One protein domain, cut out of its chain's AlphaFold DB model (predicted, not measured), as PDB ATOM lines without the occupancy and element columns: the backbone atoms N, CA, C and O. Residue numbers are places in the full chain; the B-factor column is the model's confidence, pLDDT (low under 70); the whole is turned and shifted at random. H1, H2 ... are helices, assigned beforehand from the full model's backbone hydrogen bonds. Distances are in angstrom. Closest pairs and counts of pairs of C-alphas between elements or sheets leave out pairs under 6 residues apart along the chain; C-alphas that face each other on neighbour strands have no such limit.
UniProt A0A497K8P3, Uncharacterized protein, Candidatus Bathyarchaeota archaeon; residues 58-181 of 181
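AT A GLANCE: This is residues 58 to 181 of the 181 residues of an uncharacterized protein of Candidatus Bathyarchaeota archaeon (UniProt A0A497K8P3). Long helices H1 and H4 lie side by side, and long H5 slants away from one end of the pair, making a flat, open V. Short H2 and H3 sit at the pair's other end, and H6 with the tail folds back from H5's far end. The 124 printed residues, all helix in class, hold six named helices, H1 to H6 in order; the whole is loose, radius of gyration of the C-alphas 18.8 A, spanning 50 by 46 by 24 A.

IN THESE COORDINATES: H1, residues 64 to 90, starts at C-alpha 64 (578.713, 497.342, 347.218) and is 36.4 A long. H2 is residues 92 to 97, H3 99 to 102, H4 110 to 133 (34.5 A), H5 141 to 166 (37.3 A) and H6 171 to 174.

HOW THE PARTS SIT: H1 and H4 touch, opposite ways at a shallow tilt of 27 degrees; their closest C-alphas, Ala 85 and Tyr 112, are 4.2 A apart. H5 touches H1 with residues 142 to 146 alone, at a steep tilt of 43 degrees; C-alphas 64 and 142 are closest, 6.3 A. In H5 every O i to N i+4 pair is within hydrogen-bond range; H1 has 18 of 23, H2 1 of 2, H4 18 of 20.

THE WHOLE: The printed part has no cut and no long link; pLDDT is under 70 in residues 58 to 66, 133 to 139 and 170 to 181.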
ATOM      1  N   ILE A  58     575.073 505.474 341.691       50.44
ATOM      2  CA  ILE A  58     575.582 504.658 342.780       50.44
ATOM      3  C   ILE A  58     576.612 503.614 342.295       50.44
ATOM      4  O   ILE A  58     577.515 503.252 343.035       50.44
ATOM      5  N   TYR A  59     576.583 503.175 341.030       45.47
ATOM      6  CA  TYR A  59     577.493 502.126 340.532       45.47
ATOM      7  C   TYR A  59     578.963 502.555 340.396       45.47
ATOM      8  O   TYR A  59     579.837 501.697 340.386       45.47
ATOM      9  N   GLY A  60     579.259 503.860 340.378       50.62
ATOM     10  CA  GLY A  60     580.632 504.362 340.556       50.62
ATOM     11  C   GLY A  60     581.160 504.235 341.994       50.62
ATOM     12  O   GLY A  60     582.366 504.301 342.209       50.62
ATOM     13  N   ILE A  61     580.262 504.036 342.964       49.09
ATOM     14  CA  ILE A  61     580.560 503.851 344.389       49.09
ATOM     15  C   ILE A  61     580.373 502.379 344.812       49.09
ATOM     16  O   ILE A  61     580.937 501.946 345.811       49.09
ATOM     17  N   PHE A  62     579.661 501.564 344.014       48.03
ATOM     18  CA  PHE A  62     579.271 500.201 344.381       48.03
ATOM     19  C   PHE A  62     580.266 499.146 343.864       48.03
ATOM     20  O   PHE A  62     579.970 498.346 342.982       48.03
ATOM     21  N   THR A  63     581.386 499.039 344.581       54.59
ATOM     22  CA  THR A  63     581.893 497.721 345.036       54.59
ATOM     23  C   THR A  63     580.892 497.018 345.985       54.59
ATOM     24  O   THR A  63     581.074 495.877 346.401       54.59
ATOM     25  N   LEU A  64     579.794 497.706 346.316       55.44
ATOM     26  CA  LEU A  64     578.713 497.342 347.218       55.44
ATOM     27  C   LEU A  64     578.027 496.014 346.899       55.44
ATOM     28  O   LEU A  64     577.622 495.375 347.852       55.44
ATOM     29  N   LEU A  65     577.881 495.548 345.649       60.31
ATOM     30  CA  LEU A  65     577.225 494.241 345.450       60.31
ATOM     31  C   LEU A  65     578.069 493.107 346.049       60.31
ATOM     32  O   LEU A  65     577.532 492.281 346.781       60.31
ATOM     33  N   ASP A  66     579.382 493.122 345.816       66.00
ATOM     34  CA  ASP A  66     580.305 492.132 346.378       66.00
ATOM     35  C   ASP A  66     580.506 492.347 347.883       66.00
ATOM     36  O   ASP A  66     580.482 491.388 348.657       66.00
ATOM     37  N   ASN A  67     580.624 493.604 348.328       70.56
ATOM     38  CA  ASN A  67     580.770 493.924 349.749       70.56
ATOM     39  C   ASN A  67     579.496 493.577 350.545       70.56
ATOM     40  O   ASN A  67     579.573 492.932 351.586       70.56
ATOM     41  N   VAL A  68     578.307 493.946 350.062       71.81
ATOM     42  CA  VAL A  68     577.031 493.619 350.718       71.81
ATOM     43  C   VAL A  68     576.732 492.137 350.616       71.81
ATOM     44  O   VAL A  68     576.273 491.580 351.604       71.81
ATOM     45  N   ALA A  69     577.037 491.458 349.507       73.81
ATOM     46  CA  ALA A  69     576.917 490.001 349.458       73.81
ATOM     47  C   ALA A  69     577.837 489.335 350.494       73.81
ATOM     48  O   ALA A  69     577.400 488.449 351.226       73.81
ATOM     49  N   CYS A  70     579.081 489.799 350.632       79.75
ATOM     50  CA  CYS A  70     579.993 489.287 351.650       79.75
ATOM     51  C   CYS A  70     579.437 489.483 353.070       79.75
ATOM     52  O   CYS A  70     579.369 488.538 353.853       79.75
ATOM     53  N   TRP A  71     578.961 490.682 353.399       80.19
ATOM     54  CA  TRP A  71     578.538 491.003 354.765       80.19
ATOM     55  C   TRP A  71     577.113 490.571 355.120       80.19
ATOM     56  O   TRP A  71     576.840 490.279 356.282       80.19
ATOM     57  N   ALA A  72     576.203 490.513 354.152       79.25
ATOM     58  CA  ALA A  72     574.826 490.080 354.373       79.25
ATOM     59  C   ALA A  72     574.653 488.560 354.243       79.25
ATOM     60  O   ALA A  72     573.689 488.029 354.787       79.25
ATOM     61  N   TRP A  73     575.557 487.866 353.540       81.06
ATOM     62  CA  TRP A  73     575.452 486.424 353.303       81.06
ATOM     63  C   TRP A  73     576.645 485.643 353.867       81.06
ATOM     64  O   TRP A  73     576.458 484.812 354.753       81.06
ATOM     65  N   ILE A  74     577.875 485.934 353.433       87.00
ATOM     66  CA  ILE A  74     579.056 485.144 353.840       87.00
ATOM     67  C   ILE A  74     579.356 485.307 355.333       87.00
ATOM     68  O   ILE A  74     579.719 484.343 356.004       87.00
ATOM     69  N   PHE A  75     579.179 486.510 355.880       88.94
ATOM     70  CA  PHE A  75     579.416 486.761 357.298       88.94
ATOM     71  C   PHE A  75     578.450 485.986 358.219       88.94
ATOM     72  O   PHE A  75     578.937 485.319 359.132       88.94
ATOM     73  N   PRO A  76     577.119 485.974 358.001       89.06
ATOM     74  CA  PRO A  76     576.227 485.059 358.716       89.06
ATOM     75  C   PRO A  76     576.565 483.577 358.505       89.06
ATOM     76  O   PRO A  76     576.611 482.823 359.479       89.06
ATOM     77  N   ASP A  77     576.865 483.165 357.269       89.31
ATOM     78  CA  ASP A  77     577.199 481.772 356.939       89.31
ATOM     79  C   ASP A  77     578.482 481.300 357.637       89.31
ATOM     80  O   ASP A  77     578.600 480.128 357.996       89.31
ATOM     81  N   MET A  78     579.408 482.213 357.938       92.50
ATOM     82  CA  MET A  78     580.566 481.925 358.778       92.50
ATOM     83  C   MET A  78     580.131 481.427 360.167       92.50
ATOM     84  O   MET A  78     580.645 480.421 360.651       92.50
ATOM     85  N   PHE A  79     579.143 482.054 360.812       91.94
ATOM     86  CA  PHE A  79     578.629 481.560 362.098       91.94
ATOM     87  C   PHE A  79     577.867 480.241 361.959       91.94
ATOM     88  O   PHE A  79     577.919 479.413 362.869       91.94
ATOM     89  N   VAL A  80     577.211 480.008 360.820       91.31
ATOM     90  CA  VAL A  80     576.594 478.709 360.512       91.31
ATOM     91  C   VAL A  80     577.667 477.623 360.403       91.31
ATOM     92  O   VAL A  80     577.515 476.559 361.002       91.31
ATOM     93  N   ALA A  81     578.787 477.899 359.732       93.06
ATOM     94  CA  ALA A  81     579.924 476.987 359.651       93.06
ATOM     95  C   ALA A  81     580.530 476.695 361.034       93.06
ATOM     96  O   ALA A  81     580.873 475.550 361.334       93.06
ATOM     97  N   LEU A  82     580.600 477.702 361.912       93.44
ATOM     98  CA  LEU A  82     581.023 477.513 363.301       93.44
ATOM     99  C   LEU A  82     580.047 476.624 364.082       93.44
ATOM    100  O   LEU A  82     580.479 475.734 364.813       93.44
ATOM    101  N   ALA A  83     578.740 476.843 363.927       90.44
ATOM    102  CA  ALA A  83     577.712 476.029 364.567       90.44
ATOM    103  C   ALA A  83     577.757 474.574 364.073       90.44
ATOM    104  O   ALA A  83     577.671 473.653 364.887       90.44
ATOM    105  N   ALA A  84     577.967 474.364 362.771       89.12
ATOM    106  CA  ALA A  84     578.168 473.044 362.177       89.12
ATOM    107  C   ALA A  84     579.422 472.357 362.741       89.12
ATOM    108  O   ALA A  84     579.352 471.209 363.182       89.12
ATOM    109  N   ALA A  85     580.540 473.084 362.847       90.75
ATOM    110  CA  ALA A  85     581.757 472.569 363.470       90.75
ATOM    111  C   ALA A  85     581.545 472.201 364.948       90.75
ATOM    112  O   ALA A  85     582.045 471.181 365.414       90.75
ATOM    113  N   ALA A  86     580.797 473.007 365.700       90.69
ATOM    114  CA  ALA A  86     580.541 472.772 367.119       90.69
ATOM    115  C   ALA A  86     579.490 471.674 367.380       90.69
ATOM    116  O   ALA A  86     579.457 471.115 368.479       90.69
ATOM    117  N   MET A  87     578.656 471.334 366.391       87.75
ATOM    118  CA  MET A  87     577.533 470.397 366.527       87.75
ATOM    119  C   MET A  87     577.933 469.021 367.092       87.75
ATOM    120  O   MET A  87     577.295 468.588 368.056       87.75
ATOM    121  N   PRO A  88     579.006 468.348 366.620       85.88
ATOM    122  CA  PRO A  88     579.404 467.042 367.150       85.88
ATOM    123  C   PRO A  88     579.860 467.080 368.615       85.88
ATOM    124  O   PRO A  88     579.847 466.046 369.281       85.88
ATOM    125  N   ILE A  89     580.286 468.250 369.110       86.38
ATOM    126  CA  ILE A  89     580.823 468.441 370.465       86.38
ATOM    127  C   ILE A  89     579.721 468.909 371.422       86.38
ATOM    128  O   ILE A  89     579.602 468.386 372.526       86.38
ATOM    129  N   MET A  90     578.918 469.894 371.011       85.44
ATOM    130  CA  MET A  90     577.908 470.519 371.872       85.44
ATOM    131  C   MET A  90     576.585 469.749 371.915       85.44
ATOM    132  O   MET A  90     575.874 469.832 372.917       85.44
ATOM    133  N   ARG A  91     576.238 469.041 370.832       83.50
ATOM    134  CA  ARG A  91     574.980 468.291 370.678       83.50
ATOM    135  C   ARG A  91     575.222 466.917 370.032       83.50
ATOM    136  O   ARG A  91     574.676 466.632 368.961       83.50
ATOM    137  N   PRO A  92     576.048 466.047 370.645       81.62
ATOM    138  CA  PRO A  92     576.362 464.731 370.087       81.62
ATOM    139  C   PRO A  92     575.123 463.842 369.901       81.62
ATOM    140  O   PRO A  92     575.127 462.972 369.033       81.62
ATOM    141  N   GLU A  93     574.077 464.037 370.704       83.31
ATOM    142  CA  GLU A  93     572.788 463.354 370.592       83.31
ATOM    143  C   GLU A  93     572.096 463.642 369.255       83.31
ATOM    144  O   GLU A  93     571.762 462.700 368.545       83.31
ATOM    145  N   ILE A  94     572.003 464.915 368.860       81.38
ATOM    146  CA  ILE A  94     571.419 465.331 367.576       81.38
ATOM    147  C   ILE A  94     572.335 464.908 366.426       81.38
ATOM    148  O   ILE A  94     571.883 464.394 365.405       81.38
ATOM    149  N   TYR A  95     573.649 465.077 366.600       82.56
ATOM    150  CA  TYR A  95     574.607 464.739 365.555       82.56
ATOM    151  C   TYR A  95     574.544 463.254 365.171       82.56
ATOM    152  O   TYR A  95     574.671 462.938 363.994       82.56
ATOM    153  N   LYS A  96     574.303 462.340 366.121       82.56
ATOM    154  CA  LYS A  96     574.195 460.889 365.860       82.56
ATOM    155  C   LYS A  96     573.008 460.500 364.981       82.56
ATOM    156  O   LYS A  96     573.093 459.485 364.298       82.56
ATOM    157  N   GLU A  97     571.936 461.281 364.990       82.62
ATOM    158  CA  GLU A  97     570.770 461.048 364.129       82.62
ATOM    159  C   GLU A  97     571.018 461.508 362.687       82.62
ATOM    160  O   GLU A  97     570.313 461.097 361.766       82.62
ATOM    161  N   SER A  98     572.049 462.330 362.463       78.25
ATOM    162  CA  SER A  98     572.383 462.821 361.130       78.25
ATOM    163  C   SER A  98     573.013 461.718 360.258       78.25
ATOM    164  O   SER A  98     573.793 460.892 360.749       78.25
ATOM    165  N   PRO A  99     572.756 461.714 358.936       78.44
ATOM    166  CA  PRO A  99     573.364 460.753 358.012       78.44
ATOM    167  C   PRO A  99     574.889 460.914 357.897       78.44
ATOM    168  O   PRO A  99     575.578 459.974 357.501       78.44
ATOM    169  N   THR A 100     575.436 462.078 358.269       77.25
ATOM    170  CA  THR A 100     576.880 462.357 358.254       77.25
ATOM    171  C   THR A 100     577.592 461.886 359.526       77.25
ATOM    172  O   THR A 100     578.822 461.888 359.574       77.25
ATOM    173  N   SER A 101     576.854 461.402 360.533       75.88
ATOM    174  CA  SER A 101     577.392 460.920 361.817       75.88
ATOM    175  C   SER A 101     578.373 459.749 361.699       75.88
ATOM    176  O   SER A 101     579.293 459.599 362.517       75.88
ATOM    177  N   GLY A 102     578.183 458.919 360.668       74.06
ATOM    178  CA  GLY A 102     579.034 457.775 360.353       74.06
ATOM    179  C   GLY A 102     580.328 458.153 359.631       74.06
ATOM    180  O   GLY A 102     581.237 457.329 359.541       74.06
ATOM    181  N   TRP A 103     580.444 459.379 359.117       80.81
ATOM    182  CA  TRP A 103     581.597 459.805 358.329       80.81
ATOM    183  C   TRP A 103     582.666 460.383 359.252       80.81
ATOM    184  O   TRP A 103     582.541 461.485 359.788       80.81
ATOM    185  N   ARG A 104     583.733 459.611 359.462       82.06
ATOM    186  CA  ARG A 104     584.857 459.992 360.320       82.06
ATOM    187  C   ARG A 104     586.170 459.776 359.594       82.06
ATOM    188  O   ARG A 104     586.382 458.726 358.994       82.06
ATOM    189  N   ILE A 105     587.071 460.744 359.709       78.38
ATOM    190  CA  ILE A 105     588.447 460.636 359.221       78.38
ATOM    191  C   ILE A 105     589.360 460.733 360.442       78.38
ATOM    192  O   ILE A 105     589.301 461.702 361.195       78.38
ATOM    193  N   GLY A 106     590.158 459.691 360.691       76.69
ATOM    194  CA  GLY A 106     591.099 459.664 361.819       76.69
ATOM    195  C   GLY A 106     590.449 459.764 363.207       76.69
ATOM    196  O   GLY A 106     591.065 460.277 364.132       76.69
ATOM    197  N   GLY A 107     589.193 459.326 363.362       76.69
ATOM    198  CA  GLY A 107     588.442 459.426 364.622       76.69
ATOM    199  C   GLY A 107     587.741 460.771 364.851       76.69
ATOM    200  O   GLY A 107     586.911 460.863 365.756       76.69
ATOM    201  N   CYS A 108     587.993 461.775 364.005       80.88
ATOM    202  CA  CYS A 108     587.306 463.064 364.038       80.88
ATOM    203  C   CYS A 108     586.055 463.039 363.132       80.88
ATOM    204  O   CYS A 108     586.129 462.508 362.016       80.88
ATOM    205  N   PRO A 109     584.906 463.585 363.579       85.12
ATOM    206  CA  PRO A 109     583.735 463.789 362.727       85.12
ATOM    207  C   PRO A 109     584.089 464.624 361.495       85.12
ATOM    208  O   PRO A 109     584.691 465.690 361.619       85.12
ATOM    209  N   LEU A 110     583.698 464.165 360.309       86.81
ATOM    210  CA  LEU A 110     584.001 464.868 359.061       86.81
ATOM    211  C   LEU A 110     583.377 466.276 359.025       86.81
ATOM    212  O   LEU A 110     583.990 467.220 358.530       86.81
ATOM    213  N   GLU A 111     582.202 466.414 359.644       87.56
ATOM    214  CA  GLU A 111     581.493 467.683 359.842       87.56
ATOM    215  C   GLU A 111     582.341 468.720 360.591       87.56
ATOM    216  O   GLU A 111     582.370 469.888 360.218       87.56
ATOM    217  N   TYR A 112     583.095 468.293 361.610       88.88
ATOM    218  CA  TYR A 112     583.971 469.185 362.367       88.88
ATOM    219  C   TYR A 112     585.070 469.760 361.468       88.88
ATOM    220  O   TYR A 112     585.314 470.964 361.463       88.88
ATOM    221  N   ILE A 113     585.709 468.903 360.667       88.31
ATOM    222  CA  ILE A 113     586.812 469.292 359.782       88.31
ATOM    223  C   ILE A 113     586.319 470.281 358.722       88.31
ATOM    224  O   ILE A 113     586.923 471.340 358.541       88.31
ATOM    225  N   PHE A 114     585.215 469.961 358.040       91.06
ATOM    226  CA  PHE A 114     584.659 470.846 357.017       91.06
ATOM    227  C   PHE A 114     584.074 472.126 357.603       91.06
ATOM    228  O   PHE A 114     584.271 473.181 357.008       91.06
ATOM    229  N   GLY A 115     583.432 472.069 358.769       90.94
ATOM    230  CA  GLY A 115     582.924 473.251 359.458       90.94
ATOM    231  C   GLY A 115     584.046 474.216 359.846       90.94
ATOM    232  O   GLY A 115     583.946 475.411 359.576       90.94
ATOM    233  N   VAL A 116     585.159 473.712 360.392       93.38
ATOM    234  CA  VAL A 116     586.338 474.543 360.704       93.38
ATOM    235  C   VAL A 116     586.964 475.109 359.429       93.38
ATOM    236  O   VAL A 116     587.279 476.298 359.381       93.38
ATOM    237  N   LEU A 117     587.119 474.297 358.379       93.94
ATOM    238  CA  LEU A 117     587.665 474.763 357.103       93.94
ATOM    239  C   LEU A 117     586.779 475.848 356.466       93.94
ATOM    240  O   LEU A 117     587.289 476.861 355.987       93.94
ATOM    241  N   ALA A 118     585.459 475.661 356.489       93.38
ATOM    242  CA  ALA A 118     584.481 476.635 356.019       93.38
ATOM    243  C   ALA A 118     584.543 477.924 356.851       93.38
ATOM    244  O   ALA A 118     584.664 479.003 356.280       93.38
ATOM    245  N   PHE A 119     584.581 477.822 358.182       94.88
ATOM    246  CA  PHE A 119     584.718 478.976 359.071       94.88
ATOM    247  C   PHE A 119     585.987 479.786 358.775       94.88
ATOM    248  O   PHE A 119     585.922 481.003 358.617       94.88
ATOM    249  N   VAL A 120     587.138 479.118 358.649       94.81
ATOM    250  CA  VAL A 120     588.423 479.782 358.375       94.81
ATOM    251  C   VAL A 120     588.444 480.405 356.979       94.81
ATOM    252  O   VAL A 120     588.880 481.543 356.826       94.81
ATOM    253  N   SER A 121     587.967 479.687 355.959       91.50
ATOM    254  CA  SER A 121     587.958 480.188 354.578       91.50
ATOM    255  C   SER A 121     586.997 481.367 354.386       91.50
ATOM    256  O   SER A 121     587.384 482.374 353.792       91.50
ATOM    257  N   MET A 122     585.788 481.294 354.950       92.12
ATOM    258  CA  MET A 122     584.831 482.406 354.953       92.12
ATOM    259  C   MET A 122     585.340 483.581 355.791       92.12
ATOM    260  O   MET A 122     585.248 484.724 355.354       92.12
ATOM    261  N   GLY A 123     585.950 483.316 356.949       90.50
ATOM    262  CA  GLY A 123     586.548 484.348 357.796       90.50
ATOM    263  C   GLY A 123     587.694 485.089 357.109       90.50
ATOM    264  O   GLY A 123     587.772 486.315 357.196       90.50
ATOM    265  N   LEU A 124     588.535 484.378 356.354       89.81
ATOM    266  CA  LEU A 124     589.563 484.992 355.515       89.81
ATOM    267  C   LEU A 124     588.938 485.887 354.438       89.81
ATOM    268  O   LEU A 124     589.420 486.995 354.218       89.81
ATOM    269  N   PHE A 125     587.847 485.451 353.806       85.75
ATOM    270  CA  PHE A 125     587.143 486.260 352.812       85.75
ATOM    271  C   PHE A 125     586.544 487.539 353.422       85.75
ATOM    272  O   PHE A 125     586.761 488.630 352.896       85.75
ATOM    273  N   VAL A 126     585.874 487.431 354.575       87.25
ATOM    274  CA  VAL A 126     585.349 488.587 355.324       87.25
ATOM    275  C   VAL A 126     586.477 489.548 355.708       87.25
ATOM    276  O   VAL A 126     586.330 490.760 355.560       87.25
ATOM    277  N   TRP A 127     587.622 489.024 356.154       84.38
ATOM    278  CA  TRP A 127     588.782 489.838 356.514       84.38
ATOM    279  C   TRP A 127     589.365 490.603 355.317       84.38
ATOM    280  O   TRP A 127     589.670 491.789 355.441       84.38
ATOM    281  N   LEU A 128     589.466 489.967 354.147       83.62
ATOM    282  CA  LEU A 128     589.926 490.629 352.922       83.62
ATOM    283  C   LEU A 128     588.979 491.758 352.488       83.62
ATOM    284  O   LEU A 128     589.436 492.833 352.098       83.62
ATOM    285  N   VAL A 129     587.668 491.536 352.598       80.00
ATOM    286  CA  VAL A 129     586.638 492.529 352.247       80.00
ATOM    287  C   VAL A 129     586.532 493.648 353.291       80.00
ATOM    288  O   VAL A 129     586.154 494.772 352.974       80.00
ATOM    289  N   LEU A 130     586.924 493.418 354.545       78.44
ATOM    290  CA  LEU A 130     586.962 494.489 355.546       78.44
ATOM    291  C   LEU A 130     587.898 495.638 355.122       78.44
ATOM    292  O   LEU A 130     587.588 496.806 355.354       78.44
ATOM    293  N   GLY A 131     589.011 495.320 354.451       72.81
ATOM    294  CA  GLY A 131     589.955 496.317 353.938       72.81
ATOM    295  C   GLY A 131     589.393 497.205 352.820       72.81
ATOM    296  O   GLY A 131     589.862 498.329 352.650       72.81
ATOM    297  N   THR A 132     588.375 496.741 352.085       72.62
ATOM    298  CA  THR A 132     587.720 497.515 351.015       72.62
ATOM    299  C   THR A 132     586.595 498.407 351.540       72.62
ATOM    300  O   THR A 132     586.288 499.418 350.914       72.62
ATOM    301  N   LEU A 133     586.012 498.073 352.696       67.75
ATOM    302  CA  LEU A 133     584.944 498.847 353.341       67.75
ATOM    303  C   LEU A 133     585.433 500.070 354.114       67.75
ATOM    304  O   LEU A 133     584.667 501.006 354.332       67.75
ATOM    305  N   VAL A 134     586.682 500.054 354.578       68.75
ATOM    306  CA  VAL A 134     587.254 501.150 355.371       68.75
ATOM    307  C   VAL A 134     588.631 501.544 354.818       68.75
ATOM    308  O   VAL A 134     589.642 501.429 355.521       68.75
ATOM    309  N   PRO A 135     588.722 502.002 353.554       66.00
ATOM    310  CA  PRO A 135     589.991 502.442 352.994       66.00
ATOM    311  C   PRO A 135     590.504 503.652 353.792       66.00
ATOM    312  O   PRO A 135     589.928 504.738 353.763       66.00
ATOM    313  N   GLY A 136     591.580 503.448 354.558       66.38
ATOM    314  CA  GLY A 136     592.218 504.496 355.365       66.38
ATOM    315  C   GLY A 136     591.531 504.841 356.693       66.38
ATOM    316  O   GLY A 136     591.856 505.872 357.272       66.38
ATOM    317  N   GLY A 137     590.607 504.014 357.197       66.56
ATOM    318  CA  GLY A 137     589.959 504.238 358.504       66.56
ATOM    319  C   GLY A 137     588.678 505.089 358.466       66.56
ATOM    320  O   GLY A 137     588.052 505.283 359.507       66.56
ATOM    321  N   SER A 138     588.262 505.563 357.289       69.00
ATOM    322  CA  SER A 138     587.041 506.360 357.120       69.00
ATOM    323  C   SER A 138     585.830 505.472 356.802       69.00
ATOM    324  O   SER A 138     585.918 504.650 355.889       69.00
ATOM    325  N   PRO A 139     584.690 505.630 357.502       66.81
ATOM    326  CA  PRO A 139     583.479 504.873 357.204       66.81
ATOM    327  C   PRO A 139     582.903 505.281 355.843       66.81
ATOM    328  O   PRO A 139     582.625 506.457 355.604       66.81
ATOM    329  N   THR A 140     582.709 504.307 354.953       73.56
ATOM    330  CA  THR A 140     582.031 504.513 353.668       73.56
ATOM    331  C   THR A 140     580.505 504.456 353.829       73.56
ATOM    332  O   THR A 140     579.987 503.925 354.816       73.56
ATOM    333  N   PRO A 141     579.725 504.959 352.861       73.81
ATOM    334  CA  PRO A 141     578.276 504.749 352.857       73.81
ATOM    335  C   PRO A 141     577.875 503.263 352.938       73.81
ATOM    336  O   PRO A 141     576.839 502.942 353.523       73.81
ATOM    337  N   ASP A 142     578.709 502.354 352.420       72.06
ATOM    338  CA  ASP A 142     578.472 500.906 352.454       72.06
ATOM    339  C   ASP A 142     578.474 500.360 353.885       72.06
ATOM    340  O   ASP A 142     577.550 499.638 354.267       72.06
ATOM    341  N   ILE A 143     579.468 500.732 354.706       76.19
ATOM    342  CA  ILE A 143     579.530 500.250 356.092       76.19
ATOM    343  C   ILE A 143     578.370 500.805 356.920       76.19
ATOM    344  O   ILE A 143     577.820 500.096 357.762       76.19
ATOM    345  N   MET A 144     577.936 502.039 356.643       78.56
ATOM    346  CA  MET A 144     576.763 502.621 357.297       78.56
ATOM    347  C   MET A 144     575.491 501.838 356.962       78.56
ATOM    348  O   MET A 144     574.709 501.537 357.864       78.56
ATOM    349  N   LEU A 145     575.302 501.468 355.692       78.56
ATOM    350  CA  LEU A 145     574.163 500.662 355.255       78.56
ATOM    351  C   LEU A 145     574.191 499.263 355.879       78.56
ATOM    352  O   LEU A 145     573.178 498.821 356.417       78.56
ATOM    353  N   ILE A 146     575.343 498.587 355.861       79.88
ATOM    354  CA  ILE A 146     575.506 497.245 356.442       79.88
ATOM    355  C   ILE A 146     575.197 497.270 357.942       79.88
ATOM    356  O   ILE A 146     574.379 496.481 358.420       79.88
ATOM    357  N   MET A 147     575.795 498.206 358.682       82.75
ATOM    358  CA  MET A 147     575.569 498.345 360.122       82.75
ATOM    359  C   MET A 147     574.116 498.702 360.441       82.75
ATOM    360  O   MET A 147     573.563 498.185 361.412       82.75
ATOM    361  N   ALA A 148     573.474 499.537 359.619       86.31
ATOM    362  CA  ALA A 148     572.062 499.861 359.778       86.31
ATOM    363  C   ALA A 148     571.171 498.628 359.565       86.31
ATOM    364  O   ALA A 148     570.311 498.358 360.398       86.31
ATOM    365  N   VAL A 149     571.389 497.851 358.500       84.50
ATOM    366  CA  VAL A 149     570.579 496.657 358.198       84.50
ATOM    367  C   VAL A 149     570.768 495.571 359.262       84.50
ATOM    368  O   VAL A 149     569.775 495.048 359.773       84.50
ATOM    369  N   LEU A 150     572.012 495.272 359.651       86.06
ATOM    370  CA  LEU A 150     572.300 494.310 360.722       86.06
ATOM    371  C   LEU A 150     571.726 494.780 362.065       86.06
ATOM    372  O   LEU A 150     571.132 493.986 362.794       86.06
ATOM    373  N   GLY A 151     571.848 496.074 362.370       89.94
ATOM    374  CA  GLY A 151     571.279 496.677 363.573       89.94
ATOM    375  C   GLY A 151     569.755 496.588 363.607       89.94
ATOM    376  O   GLY A 151     569.192 496.167 364.616       89.94
ATOM    377  N   ILE A 152     569.077 496.911 362.502       91.25
ATOM    378  CA  ILE A 152     567.619 496.779 362.376       91.25
ATOM    379  C   ILE A 152     567.200 495.317 362.560       91.25
ATOM    380  O   ILE A 152     566.279 495.045 363.329       91.25
ATOM    381  N   GLY A 153     567.890 494.373 361.911       87.69
ATOM    382  CA  GLY A 153     567.614 492.941 362.053       87.69
ATOM    383  C   GLY A 153     567.755 492.455 363.498       87.69
ATOM    384  O   GLY A 153     566.861 491.783 364.017       87.69
ATOM    385  N   LEU A 154     568.829 492.865 364.180       90.06
ATOM    386  CA  LEU A 154     569.056 492.544 365.588       90.06
ATOM    387  C   LEU A 154     567.956 493.121 366.487       90.06
ATOM    388  O   LEU A 154     567.426 492.412 367.341       90.06
ATOM    389  N   VAL A 155     567.577 494.386 366.283       93.44
ATOM    390  CA  VAL A 155     566.508 495.034 367.058       93.44
ATOM    391  C   VAL A 155     565.177 494.313 366.857       93.44
ATOM    392  O   VAL A 155     564.503 494.020 367.845       93.44
ATOM    393  N   ILE A 156     564.808 493.981 365.616       90.94
ATOM    394  CA  ILE A 156     563.574 493.234 365.325       90.94
ATOM    395  C   ILE A 156     563.586 491.888 366.056       90.94
ATOM    396  O   ILE A 156     562.621 491.564 366.749       90.94
ATOM    397  N   SER A 157     564.690 491.145 365.956       88.00
ATOM    398  CA  SER A 157     564.833 489.838 366.598       88.00
ATOM    399  C   SER A 157     564.679 489.923 368.116       88.00
ATOM    400  O   SER A 157     563.845 489.223 368.692       88.00
ATOM    401  N   LEU A 158     565.391 490.846 368.768       89.44
ATOM    402  CA  LEU A 158     565.324 491.025 370.219       89.44
ATOM    403  C   LEU A 158     563.928 491.454 370.688       89.44
ATOM    404  O   LEU A 158     563.428 490.942 371.691       89.44
ATOM    405  N   VAL A 159     563.272 492.366 369.963       91.31
ATOM    406  CA  VAL A 159     561.909 492.809 370.293       91.31
ATOM    407  C   VAL A 159     560.919 491.652 370.153       91.31
ATOM    408  O   VAL A 159     560.125 491.421 371.069       91.31
ATOM    409  N   CYS A 160     560.975 490.896 369.057       88.19
ATOM    410  CA  CYS A 160     560.101 489.745 368.836       88.19
ATOM    411  C   CYS A 160     560.308 488.654 369.896       88.19
ATOM    412  O   CYS A 160     559.329 488.187 370.485       88.19
ATOM    413  N   GLN A 161     561.558 488.317 370.223       84.81
ATOM    414  CA  GLN A 161     561.879 487.332 371.261       84.81
ATOM    415  C   GLN A 161     561.426 487.791 372.656       84.81
ATOM    416  O   GLN A 161     560.890 486.994 373.435       84.81
ATOM    417  N   HIS A 162     561.561 489.083 372.970       86.88
ATOM    418  CA  HIS A 162     561.071 489.654 374.229       86.88
ATOM    419  C   HIS A 162     559.544 489.582 374.339       86.88
ATOM    420  O   HIS A 162     559.004 489.178 375.371       86.88
ATOM    421  N   LEU A 163     558.827 489.921 373.263       87.06
ATOM    422  CA  LEU A 163     557.368 489.801 373.209       87.06
ATOM    423  C   LEU A 163     556.915 488.337 373.309       87.06
ATOM    424  O   LEU A 163     555.952 488.049 374.020       87.06
ATOM    425  N   ALA A 164     557.617 487.407 372.663       84.25
ATOM    426  CA  ALA A 164     557.334 485.974 372.748       84.25
ATOM    427  C   ALA A 164     557.529 485.423 374.170       84.25
ATOM    428  O   ALA A 164     556.684 484.670 374.658       84.25
ATOM    429  N   THR A 165     558.587 485.862 374.854       81.88
ATOM    430  CA  THR A 165     558.859 485.493 376.250       81.88
ATOM    431  C   THR A 165     557.756 486.014 377.174       81.88
ATOM    432  O   THR A 165     557.268 485.280 378.031       81.88
ATOM    433  N   LYS A 166     557.271 487.248 376.954       82.50
ATOM    434  CA  LYS A 166     556.116 487.802 377.686       82.50
ATOM    435  C   LYS A 166     554.817 487.030 377.450       82.50
ATOM    436  O   LYS A 166     553.994 486.955 378.356       82.50
ATOM    437  N   LYS A 167     554.634 486.446 376.263       81.81
ATOM    438  CA  LYS A 167     553.507 485.550 375.948       81.81
ATOM    439  C   LYS A 167     553.667 484.144 376.562       81.81
ATOM    440  O   LYS A 167     552.827 483.286 376.313       81.81
ATOM    441  N   GLY A 168     554.722 483.895 377.346       76.75
ATOM    442  CA  GLY A 168     554.933 482.642 378.072       76.75
ATOM    443  C   GLY A 168     555.537 481.512 377.240       76.75
ATOM    444  O   GLY A 168     555.475 480.362 377.664       76.75
ATOM    445  N   VAL A 169     556.115 481.804 376.068       73.62
ATOM    446  CA  VAL A 169     556.753 480.769 375.247       73.62
ATOM    447  C   VAL A 169     558.267 480.801 375.413       73.62
ATOM    448  O   VAL A 169     558.884 481.831 375.124       73.62
ATOM    449  N   PRO A 170     558.882 479.690 375.852       68.94
ATOM    450  CA  PRO A 170     560.320 479.631 376.037       68.94
ATOM    451  C   PRO A 170     561.027 479.554 374.680       68.94
ATOM    452  O   PRO A 170     561.152 478.494 374.074       68.94
ATOM    453  N   VAL A 171     561.535 480.697 374.209       66.19
ATOM    454  CA  VAL A 171     562.321 480.805 372.963       66.19
ATOM    455  C   VAL A 171     563.538 479.865 372.983       66.19
ATOM    456  O   VAL A 171     563.920 479.315 371.956       66.19
ATOM    457  N   SER A 172     564.108 479.601 374.163       66.56
ATOM    458  CA  SER A 172     565.240 478.684 374.349       66.56
ATOM    459  C   SER A 172     564.904 477.204 374.136       66.56
ATOM    460  O   SER A 172     565.822 476.400 373.969       66.56
ATOM    461  N   GLU A 173     563.623 476.827 374.140       66.81
ATOM    462  CA  GLU A 173     563.194 475.446 373.900       66.81
ATOM    463  C   GLU A 173     562.944 475.146 372.424       66.81
ATOM    464  O   GLU A 173     563.011 473.982 372.038       66.81
ATOM    465  N   ILE A 174     562.762 476.177 371.591       69.31
ATOM    466  CA  ILE A 174     562.550 476.036 370.140       69.31
ATOM    467  C   ILE A 174     563.703 475.254 369.493       69.31
ATOM    468  O   ILE A 174     563.480 474.412 368.633       69.31
ATOM    469  N   PHE A 175     564.933 475.466 369.967       67.19
ATOM    470  CA  PHE A 175     566.139 474.850 369.408       67.19
ATOM    471  C   PHE A 175     566.619 473.605 370.171       67.19
ATOM    472  O   PHE A 175     567.739 473.143 369.947       67.19
ATOM    473  N   ARG A 176     565.830 473.074 371.122       67.12
ATOM    474  CA  ARG A 176     566.253 471.921 371.942       67.12
ATOM    475  C   ARG A 176     566.072 470.572 371.260       67.12
ATOM    476  O   ARG A 176     566.802 469.647 371.600       67.12
ATOM    477  N   ALA A 177     565.122 470.452 370.343       60.72
ATOM    478  CA  ALA A 177     564.862 469.214 369.628       60.72
ATOM    479  C   ALA A 177     564.623 469.524 368.154       60.72
ATOM    480  O   ALA A 177     563.928 470.484 367.823       60.72
ATOM    481  N   VAL A 178     565.192 468.702 367.274       59.66
ATOM    482  CA  VAL A 178     564.778 468.701 365.872       59.66
ATOM    483  C   VAL A 178     563.333 468.193 365.860       59.66
ATOM    484  O   VAL A 178     563.081 467.130 366.435       59.66
ATOM    485  N   PRO A 179     562.364 468.939 365.297       51.88
ATOM    486  CA  PRO A 179     561.001 468.442 365.203       51.88
ATOM    487  C   PRO A 179     561.023 467.107 364.442       51.88
ATOM    488  O   PRO A 179     561.676 467.036 363.395       51.88
ATOM    489  N   PRO A 180     560.375 466.046 364.962       45.16
ATOM    490  CA  PRO A 180     560.311 464.770 364.263       45.16
ATOM    491  C   PRO A 180     559.668 465.007 362.893       45.16
ATOM    492  O   PRO A 180     558.588 465.596 362.815       45.16
ATOM    493  N   ALA A 181     560.401 464.634 361.841       39.91
ATOM    494  CA  ALA A 181     560.006 464.815 360.447       39.91
ATOM    495  C   ALA A 181     558.766 463.991 360.077       39.91
ATOM    496  O   ALA A 181     558.615 462.869 360.615       39.91
TER     497      ALA A 181